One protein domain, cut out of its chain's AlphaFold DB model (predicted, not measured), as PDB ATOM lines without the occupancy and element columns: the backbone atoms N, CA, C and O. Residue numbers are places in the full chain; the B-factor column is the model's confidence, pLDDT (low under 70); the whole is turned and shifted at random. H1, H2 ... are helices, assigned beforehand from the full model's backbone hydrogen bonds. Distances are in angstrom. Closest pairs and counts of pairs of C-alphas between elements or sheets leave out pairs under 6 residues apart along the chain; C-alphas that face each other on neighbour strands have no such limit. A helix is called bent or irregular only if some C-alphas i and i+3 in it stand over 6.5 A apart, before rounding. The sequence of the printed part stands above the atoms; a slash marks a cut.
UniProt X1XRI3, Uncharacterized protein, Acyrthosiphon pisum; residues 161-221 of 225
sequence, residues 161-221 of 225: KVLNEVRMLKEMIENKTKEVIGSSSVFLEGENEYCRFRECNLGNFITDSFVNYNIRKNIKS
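Overview. This is residues 161 to 221 of the 225 residues of an uncharacterized protein of Acyrthosiphon pisum (UniProt X1XRI3). Two long helices, H1 and H3, form the two arms of an open, L-like frame: H1 and the drawn-out link after it, residues 178 to 191, make one arm, H3 makes the other, and the short helix H2 sits at the corner near the beginning of H3. H1 and H3 are apart, and no helix clearly touches another; H1 with the first part of the link, residues 161 to 185, sticks out at one end, and residues 206 to 221, of which 206 to 219 belong to H3, stick out at the other. The printed part has 61 residues with three named helices, in the order H1, H2, H3 along the chain, and no named strand; its class is all helix, with 40 of the 61 residues in the helices. The whole is extended, with a radius of gyration of the C-alphas of 17.8 A, and the C-alphas span 50 by 39 by 22 A along their three main axes.

Arrangement. The printed part opens with H1, residues 161 to 177, which touches no helix and stands free. After it, a long link of 14 residues, 178 to 191, joins it to H2, residues 192 to 195. H1 and H2 are apart, although they follow each other in the chain. A tight link of 5 residues joins H2 to H3, residues 201 to 219. H2 and H3 are close but not clearly touching, with 1 pair of C-alphas within 8 A; these closest C-alphas are those of Cys 195 and Gly 203, 7.1 A apart. The centres of H2 and H3 are 20.9 A apart. H1 and H3 are apart. Residues 206 to 221, of which 206 to 219 belong to H3, stand free. Every pair of O i and N i+4 is within hydrogen-bond range in H3, and 12 of 13 are in H1. With 4 residues H2 is too short for such a pair, and its 1 pair of O i and N i+3 is not within range.

Along the chain. H1 runs from Lys 161, whose C-alpha is at (-67.334, -10.602, 17.754), to Thr 177, whose C-alpha is at (-81.896, 6.830, 8.132), and is 24.7 A long from first to last C-alpha. The link that follows passes C-alpha 185 at (-92.213, 22.692, -0.166). H2 runs from Asn 192 to Cys 195, 5.3 A from first to last C-alpha. H3, the longest helix with 19 residues, begins at Asn 201, with its C-alpha at (-82.927, 29.655, 3.528), and ends at Ile 219, with its C-alpha at (-90.230, 26.761, 28.578); its length from first to last C-alpha is 26.3 A. H1, H2 and H3 are not bent.

Size, cuts and confidence. The two C-alphas farthest apart are those of Lys 161 and Arg 198, 50.3 A from each other. The first and last printed C-alphas, those of Lys 161 and Ser 221, are 44.4 A apart. The printed part has no cut. The link from H1 to H2 is long, and its C-alphas lie 10 to 16 A from the mean of the C-alphas of the printed part. The full chain has 225 residues, of which the printed part begins at residue 161 and ends at residue 221. The mean pLDDT of the printed part is 89.4, with 93 for H1, 88 for H2 and 86 for H3. The model's confidence is low, under 70, at residues 217 to 221, of which 217 to 219 belong to H3.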
ATOM      1  N   LYS A 161     -66.006 -10.423  17.148       98.06
ATOM      2  CA  LYS A 161     -67.334 -10.602  17.754       98.06
ATOM      3  C   LYS A 161     -68.017  -9.250  17.929       98.06
ATOM      4  O   LYS A 161     -69.132  -9.074  17.443       98.06
ATOM      5  N   VAL A 162     -67.313  -8.279  18.513       97.19
ATOM      6  CA  VAL A 162     -67.823  -6.907  18.682       97.19
ATOM      7  C   VAL A 162     -68.083  -6.257  17.324       97.19
ATOM      8  O   VAL A 162     -69.126  -5.640  17.120       97.19
ATOM      9  N   LEU A 163     -67.185  -6.440  16.349       96.81
ATOM     10  CA  LEU A 163     -67.380  -5.910  14.998       96.81
ATOM     11  C   LEU A 163     -68.642  -6.477  14.334       96.81
ATOM     12  O   LEU A 163     -69.344  -5.753  13.626       96.81
ATOM     13  N   ASN A 164     -68.946  -7.755  14.561       97.12
ATOM     14  CA  ASN A 164     -70.172  -8.359  14.054       97.12
ATOM     15  C   ASN A 164     -71.423  -7.758  14.714       97.12
ATOM     16  O   ASN A 164     -72.386  -7.444  14.017       97.12
ATOM     17  N   GLU A 165     -71.398  -7.527  16.028       96.56
ATOM     18  CA  GLU A 165     -72.485  -6.834  16.735       96.56
ATOM     19  C   GLU A 165     -72.700  -5.413  16.205       96.56
ATOM     20  O   GLU A 165     -73.830  -5.036  15.889       96.56
ATOM     21  N   VAL A 166     -71.622  -4.650  16.003       96.00
ATOM     22  CA  VAL A 166     -71.690  -3.301  15.416       96.00
ATOM     23  C   VAL A 166     -72.320  -3.333  14.024       96.00
ATOM     24  O   VAL A 166     -73.142  -2.471  13.715       96.00
ATOM     25  N   ARG A 167     -71.988  -4.325  13.186       95.62
ATOM     26  CA  ARG A 167     -72.592  -4.477  11.851       95.62
ATOM     27  C   ARG A 167     -74.099  -4.715  11.931       95.62
ATOM     28  O   ARG A 167     -74.842  -4.021  11.244       95.62
ATOM     29  N   MET A 168     -74.548  -5.602  12.819       93.38
ATOM     30  CA  MET A 168     -75.982  -5.851  13.021       93.38
ATOM     31  C   MET A 168     -76.721  -4.594  13.511       93.38
ATOM     32  O   MET A 168     -77.797  -4.262  13.014       93.38
ATOM     33  N   LEU A 169     -76.135  -3.848  14.456       94.12
ATOM     34  CA  LEU A 169     -76.706  -2.580  14.927       94.12
ATOM     35  C   LEU A 169     -76.758  -1.527  13.812       94.12
ATOM     36  O   LEU A 169     -77.737  -0.785  13.705       94.12
ATOM     37  N   LYS A 170     -75.724  -1.474  12.964       94.12
ATOM     38  CA  LYS A 170     -75.641  -0.537  11.841       94.12
ATOM     39  C   LYS A 170     -76.780  -0.747  10.850       94.12
ATOM     40  O   LYS A 170     -77.414   0.230  10.466       94.12
ATOM     41  N   GLU A 171     -77.088  -1.991  10.491       90.75
ATOM     42  CA  GLU A 171     -78.196  -2.310   9.577       90.75
ATOM     43  C   GLU A 171     -79.548  -1.800  10.107       90.75
ATOM     44  O   GLU A 171     -80.340  -1.215   9.364       90.75
ATOM     45  N   MET A 172     -79.797  -1.926  11.417       88.94
ATOM     46  CA  MET A 172     -81.014  -1.386  12.039       88.94
ATOM     47  C   MET A 172     -81.082   0.146  11.980       88.94
ATOM     48  O   MET A 172     -82.161   0.711  11.788       88.94
ATOM     49  N   ILE A 173     -79.944   0.825  12.143       91.81
ATOM     50  CA  ILE A 173     -79.861   2.289  12.056       91.81
ATOM     51  C   ILE A 173     -80.040   2.751  10.609       91.81
ATOM     52  O   ILE A 173     -80.778   3.705  10.371       91.81
ATOM     53  N   GLU A 174     -79.434   2.067   9.637       91.56
ATOM     54  CA  GLU A 174     -79.552   2.413   8.215       91.56
ATOM     55  C   GLU A 174     -81.015   2.414   7.748       91.56
ATOM     56  O   GLU A 174     -81.424   3.302   6.998       91.56
ATOM     57  N   ASN A 175     -81.842   1.500   8.259       86.00
ATOM     58  CA  ASN A 175     -83.277   1.514   7.970       86.00
ATOM     59  C   ASN A 175     -83.973   2.774   8.503       86.00
ATOM     60  O   ASN A 175     -84.775   3.371   7.788       86.00
ATOM     61  N   LYS A 176     -83.614   3.238   9.707       87.25
ATOM     62  CA  LYS A 176     -84.126   4.505  10.251       87.25
ATOM     63  C   LYS A 176     -83.640   5.721   9.465       87.25
ATOM     64  O   LYS A 176     -84.390   6.673   9.307       87.25
ATOM     65  N   THR A 177     -82.415   5.700   8.933       88.50
ATOM     66  CA  THR A 177     -81.896   6.830   8.132       88.50
ATOM     67  C   THR A 177     -82.624   7.029   6.802       88.50
ATOM     68  O   THR A 177     -82.526   8.099   6.212       88.50
ATOM     69  N   LYS A 178     -83.358   6.012   6.334       89.94
ATOM     70  CA  LYS A 178     -84.169   6.067   5.110       89.94
ATOM     71  C   LYS A 178     -85.621   6.473   5.376       89.94
ATOM     72  O   LYS A 178     -86.379   6.648   4.425       89.94
ATOM     73  N   GLU A 179     -86.021   6.596   6.640       91.25
ATOM     74  CA  GLU A 179     -87.367   7.020   7.010       91.25
ATOM     75  C   GLU A 179     -87.565   8.501   6.666       91.25
ATOM     76  O   GLU A 179     -86.758   9.361   7.020       91.25
ATOM     77  N   VAL A 180     -88.652   8.812   5.959       92.69
ATOM     78  CA  VAL A 180     -88.992  10.195   5.617       92.69
ATOM     79  C   VAL A 180     -89.540  10.888   6.864       92.69
ATOM     80  O   VAL A 180     -90.668  10.640   7.275       92.69
ATOM     81  N   ILE A 181     -88.742  11.781   7.456       93.62
ATOM     82  CA  ILE A 181     -89.122  12.562   8.651       93.62
ATOM     83  C   ILE A 181     -90.111  13.684   8.291       93.62
ATOM     84  O   ILE A 181     -90.943  14.089   9.101       93.62
ATOM     85  N   GLY A 182     -90.016  14.200   7.067       93.38
ATOM     86  CA  GLY A 182     -90.861  15.265   6.548       93.38
ATOM     87  C   GLY A 182     -90.465  15.639   5.125       93.38
ATOM     88  O   GLY A 182     -89.581  15.026   4.527       93.38
ATOM     89  N   SER A 183     -91.112  16.664   4.588       94.88
ATOM     90  CA  SER A 183     -90.847  17.197   3.252       94.88
ATOM     91  C   SER A 183     -90.736  18.717   3.303       94.88
ATOM     92  O   SER A 183     -91.414  19.357   4.105       94.88
ATOM     93  N   SER A 184     -89.930  19.297   2.417       96.12
ATOM     94  CA  SER A 184     -89.889  20.744   2.199       96.12
ATOM     95  C   SER A 184     -90.669  21.105   0.938       96.12
ATOM     96  O   SER A 184     -90.490  20.467  -0.097       96.12
ATOM     97  N   SER A 185     -91.505  22.143   1.006       96.44
ATOM     98  CA  SER A 185     -92.213  22.692  -0.166       96.44
ATOM     99  C   SER A 185     -91.351  23.653  -0.992       96.44
ATOM    100  O   SER A 185     -91.788  24.128  -2.037       96.44
ATOM    101  N   VAL A 186     -90.142  23.965  -0.519       96.31
ATOM    102  CA  VAL A 186     -89.164  24.827  -1.195       96.31
ATOM    103  C   VAL A 186     -87.814  24.122  -1.283       96.31
ATOM    104  O   VAL A 186     -87.486  23.283  -0.439       96.31
ATOM    105  N   PHE A 187     -87.009  24.481  -2.281       95.75
ATOM    106  CA  PHE A 187     -85.612  24.056  -2.325       95.75
ATOM    107  C   PHE A 187     -84.853  24.666  -1.140       95.75
ATOM    108  O   PHE A 187     -84.989  25.861  -0.877       95.75
ATOM    109  N   LEU A 188     -84.096  23.852  -0.406       95.56
ATOM    110  CA  LEU A 188     -83.267  24.316   0.705       95.56
ATOM    111  C   LEU A 188     -81.860  24.605   0.175       95.56
ATOM    112  O   LEU A 188     -81.053  23.690   0.025       95.56
ATOM    113  N   GLU A 189     -81.602  25.876  -0.123       95.06
ATOM    114  CA  GLU A 189     -80.347  26.364  -0.689       95.06
ATOM    115  C   GLU A 189     -79.236  26.321   0.362       95.06
ATOM    116  O   GLU A 189     -79.273  27.058   1.350       95.06
ATOM    117  N   GLY A 190     -78.269  25.432   0.138       92.94
ATOM    118  CA  GLY A 190     -77.159  25.142   1.041       92.94
ATOM    119  C   GLY A 190     -75.782  25.276   0.397       92.94
ATOM    120  O   GLY A 190     -74.782  24.936   1.033       92.94
ATOM    121  N   GLU A 191     -75.699  25.721  -0.858       93.56
ATOM    122  CA  GLU A 191     -74.429  25.812  -1.565       93.56
ATOM    123  C   GLU A 191     -73.549  26.946  -1.018       93.56
ATOM    124  O   GLU A 191     -74.009  28.027  -0.634       93.56
ATOM    125  N   ASN A 192     -72.233  26.702  -1.008       88.31
ATOM    126  CA  ASN A 192     -71.247  27.651  -0.482       88.31
ATOM    127  C   ASN A 192     -71.305  29.015  -1.187       88.31
ATOM    128  O   ASN A 192     -71.071  30.036  -0.545       88.31
ATOM    129  N   GLU A 193     -71.605  29.038  -2.485       87.44
ATOM    130  CA  GLU A 193     -71.666  30.261  -3.296       87.44
ATOM    131  C   GLU A 193     -72.797  31.210  -2.866       87.44
ATOM    132  O   GLU A 193     -72.722  32.418  -3.101       87.44
ATOM    133  N   TYR A 194     -73.817  30.691  -2.179       85.69
ATOM    134  CA  TYR A 194     -74.919  31.479  -1.639       85.69
ATOM    135  C   TYR A 194     -74.724  31.731  -0.150       85.69
ATOM    136  O   TYR A 194     -74.517  32.879   0.247       85.69
ATOM    137  N   CYS A 195     -74.698  30.672   0.663       92.38
ATOM    138  CA  CYS A 195     -74.706  30.784   2.123       92.38
ATOM    139  C   CYS A 195     -73.486  31.510   2.718       92.38
ATOM    140  O   CYS A 195     -73.548  31.955   3.861       92.38
ATOM    141  N   ARG A 196     -72.361  31.629   1.990       93.19
ATOM    142  CA  ARG A 196     -71.179  32.374   2.471       93.19
ATOM    143  C   ARG A 196     -71.202  33.862   2.144       93.19
ATOM    144  O   ARG A 196     -70.478  34.622   2.778       93.19
ATOM    145  N   PHE A 197     -71.974  34.266   1.139       93.75
ATOM    146  CA  PHE A 197     -71.917  35.621   0.582       93.75
ATOM    147  C   PHE A 197     -73.230  36.391   0.741       93.75
ATOM    148  O   PHE A 197     -73.254  37.605   0.556       93.75
ATOM    149  N   ARG A 198     -74.318  35.701   1.086       93.50
ATOM    150  CA  ARG A 198     -75.637  36.273   1.358       93.50
ATOM    151  C   ARG A 198     -76.444  35.332   2.246       93.50
ATOM    152  O   ARG A 198     -76.040  34.205   2.515       93.50
ATOM    153  N   GLU A 199     -77.599  35.810   2.682       94.38
ATOM    154  CA  GLU A 199     -78.581  34.992   3.386       94.38
ATOM    155  C   GLU A 199     -79.026  33.796   2.525       94.38
ATOM    156  O   GLU A 199     -79.237  33.934   1.316       94.38
ATOM    157  N   CYS A 200     -79.176  32.626   3.151       96.25
ATOM    158  CA  CYS A 200     -79.697  31.421   2.514       96.25
ATOM    159  C   CYS A 200     -80.738  30.738   3.407       96.25
ATOM    160  O   CYS A 200     -80.617  30.709   4.635       96.25
ATOM    161  N   ASN A 201     -81.775  30.171   2.791       96.19
ATOM    162  CA  ASN A 201     -82.927  29.655   3.528       96.19
ATOM    163  C   ASN A 201     -82.629  28.365   4.313       96.19
ATOM    164  O   ASN A 201     -83.268  28.146   5.342       96.19
ATOM    165  N   LEU A 202     -81.653  27.542   3.899       96.56
ATOM    166  CA  LEU A 202     -81.201  26.408   4.715       96.56
ATOM    167  C   LEU A 202     -80.551  26.890   6.019       96.56
ATOM    168  O   LEU A 202     -80.799  26.306   7.072       96.56
ATOM    169  N   GLY A 203     -79.765  27.970   5.958       95.81
ATOM    170  CA  GLY A 203     -79.171  28.605   7.135       95.81
ATOM    171  C   GLY A 203     -80.243  29.039   8.132       95.81
ATOM    172  O   GLY A 203     -80.203  28.607   9.284       95.81
ATOM    173  N   ASN A 204     -81.249  29.779   7.653       96.75
ATOM    174  CA  ASN A 204     -82.393  30.210   8.462       96.75
ATOM    175  C   ASN A 204     -83.135  29.023   9.087       96.75
ATOM    176  O   ASN A 204     -83.372  29.003  10.291       96.75
ATOM    177  N   PHE A 205     -83.446  27.992   8.293       96.19
ATOM    178  CA  PHE A 205     -84.136  26.796   8.778       96.19
ATOM    179  C   PHE A 205     -83.362  26.092   9.905       96.19
ATOM    180  O   PHE A 205     -83.945  25.712  10.926       96.19
ATOM    181  N   ILE A 206     -82.040  25.945   9.755       96.00
ATOM    182  CA  ILE A 206     -81.182  25.343  10.782       96.00
ATOM    183  C   ILE A 206     -81.168  26.212  12.044       96.00
ATOM    184  O   ILE A 206     -81.367  25.686  13.142       96.00
ATOM    185  N   THR A 207     -80.985  27.529  11.925       95.81
ATOM    186  CA  THR A 207     -80.934  28.411  13.101       95.81
ATOM    187  C   THR A 207     -82.279  28.506  13.818       95.81
ATOM    188  O   THR A 207     -82.310  28.441  15.048       95.81
ATOM    189  N   ASP A 208     -83.390  28.537  13.081       95.81
ATOM    190  CA  ASP A 208     -84.739  28.484  13.651       95.81
ATOM    191  C   ASP A 208     -84.956  27.172  14.410       95.81
ATOM    192  O   ASP A 208     -85.540  27.165  15.498       95.81
ATOM    193  N   SER A 209     -84.428  26.054  13.895       93.94
ATOM    194  CA  SER A 209     -84.490  24.765  14.588       93.94
ATOM    195  C   SER A 209     -83.739  24.792  15.925       93.94
ATOM    196  O   SER A 209     -84.249  24.276  16.926       93.94
ATOM    197  N   PHE A 210     -82.575  25.452  15.983       93.12
ATOM    198  CA  PHE A 210     -81.804  25.623  17.216       93.12
ATOM    199  C   PHE A 210     -82.542  26.502  18.223       93.12
ATOM    200  O   PHE A 210     -82.626  26.140  19.400       93.12
ATOM    201  N   VAL A 211     -83.113  27.623  17.775       92.31
ATOM    202  CA  VAL A 211     -83.914  28.515  18.624       92.31
ATOM    203  C   VAL A 211     -85.127  27.766  19.173       92.31
ATOM    204  O   VAL A 211     -85.308  27.704  20.389       92.31
ATOM    205  N   ASN A 212     -85.906  27.106  18.314       89.31
ATOM    206  CA  ASN A 212     -87.080  26.333  18.721       89.31
ATOM    207  C   ASN A 212     -86.722  25.203  19.704       89.31
ATOM    208  O   ASN A 212     -87.438  24.992  20.684       89.31
ATOM    209  N   TYR A 213     -85.606  24.498  19.494       85.56
ATOM    210  CA  TYR A 213     -85.139  23.466  20.424       85.56
ATOM    211  C   TYR A 213     -84.818  24.038  21.812       85.56
ATOM    212  O   TYR A 213     -85.272  23.493  22.824       85.56
ATOM    213  N   ASN A 214     -84.073  25.144  21.868       82.19
ATOM    214  CA  ASN A 214     -83.679  25.775  23.129       82.19
ATOM    215  C   ASN A 214     -84.870  26.428  23.844       82.19
ATOM    216  O   ASN A 214     -85.010  26.257  25.053       82.19
ATOM    217  N   ILE A 215     -85.788  27.072  23.114       83.19
ATOM    218  CA  ILE A 215     -87.038  27.603  23.676       83.19
ATOM    219  C   ILE A 215     -87.880  26.471  24.273       83.19
ATOM    220  O   ILE A 215     -88.293  26.560  25.423       83.19
ATOM    221  N   ARG A 216     -88.095  25.360  23.556       72.88
ATOM    222  CA  ARG A 216     -88.886  24.227  24.082       72.88
ATOM    223  C   ARG A 216     -88.240  23.541  25.286       72.88
ATOM    224  O   ARG A 216     -88.953  22.944  26.094       72.88
ATOM    225  N   LYS A 217     -86.910  23.587  25.407       62.31
ATOM    226  CA  LYS A 217     -86.207  23.134  26.614       62.31
ATOM    227  C   LYS A 217     -86.357  24.123  27.775       62.31
ATOM    228  O   LYS A 217     -86.625  23.668  28.880       62.31
ATOM    229  N   ASN A 218     -86.277  25.429  27.517       55.81
ATOM    230  CA  ASN A 218     -86.359  26.475  28.545       55.81
ATOM    231  C   ASN A 218     -87.799  26.790  28.998       55.81
ATOM    232  O   ASN A 218     -88.011  27.143  30.153       55.81
ATOM    233  N   ILE A 219     -88.822  26.606  28.159       53.59
ATOM    234  CA  ILE A 219     -90.230  26.761  28.578       53.59
ATOM    235  C   ILE A 219     -90.631  25.650  29.558       53.59
ATOM    236  O   ILE A 219     -91.387  25.900  30.481       53.59
ATOM    237  N   LYS A 220     -90.044  24.446  29.474       48.50
ATOM    238  CA  LYS A 220     -90.244  23.423  30.519       48.50
ATOM    239  C   LYS A 220     -89.633  23.793  31.881       48.50
ATOM    240  O   LYS A 220     -89.959  23.130  32.857       48.50
ATOM    241  N   SER A 221     -88.766  24.811  31.954       47.66
ATOM    242  CA  SER A 221     -88.296  25.406  33.219       47.66
ATOM    243  C   SER A 221     -89.085  26.650  33.651       47.66
ATOM    244  O   SER A 221     -88.919  27.100  34.778       47.66
TER     245      SER A 221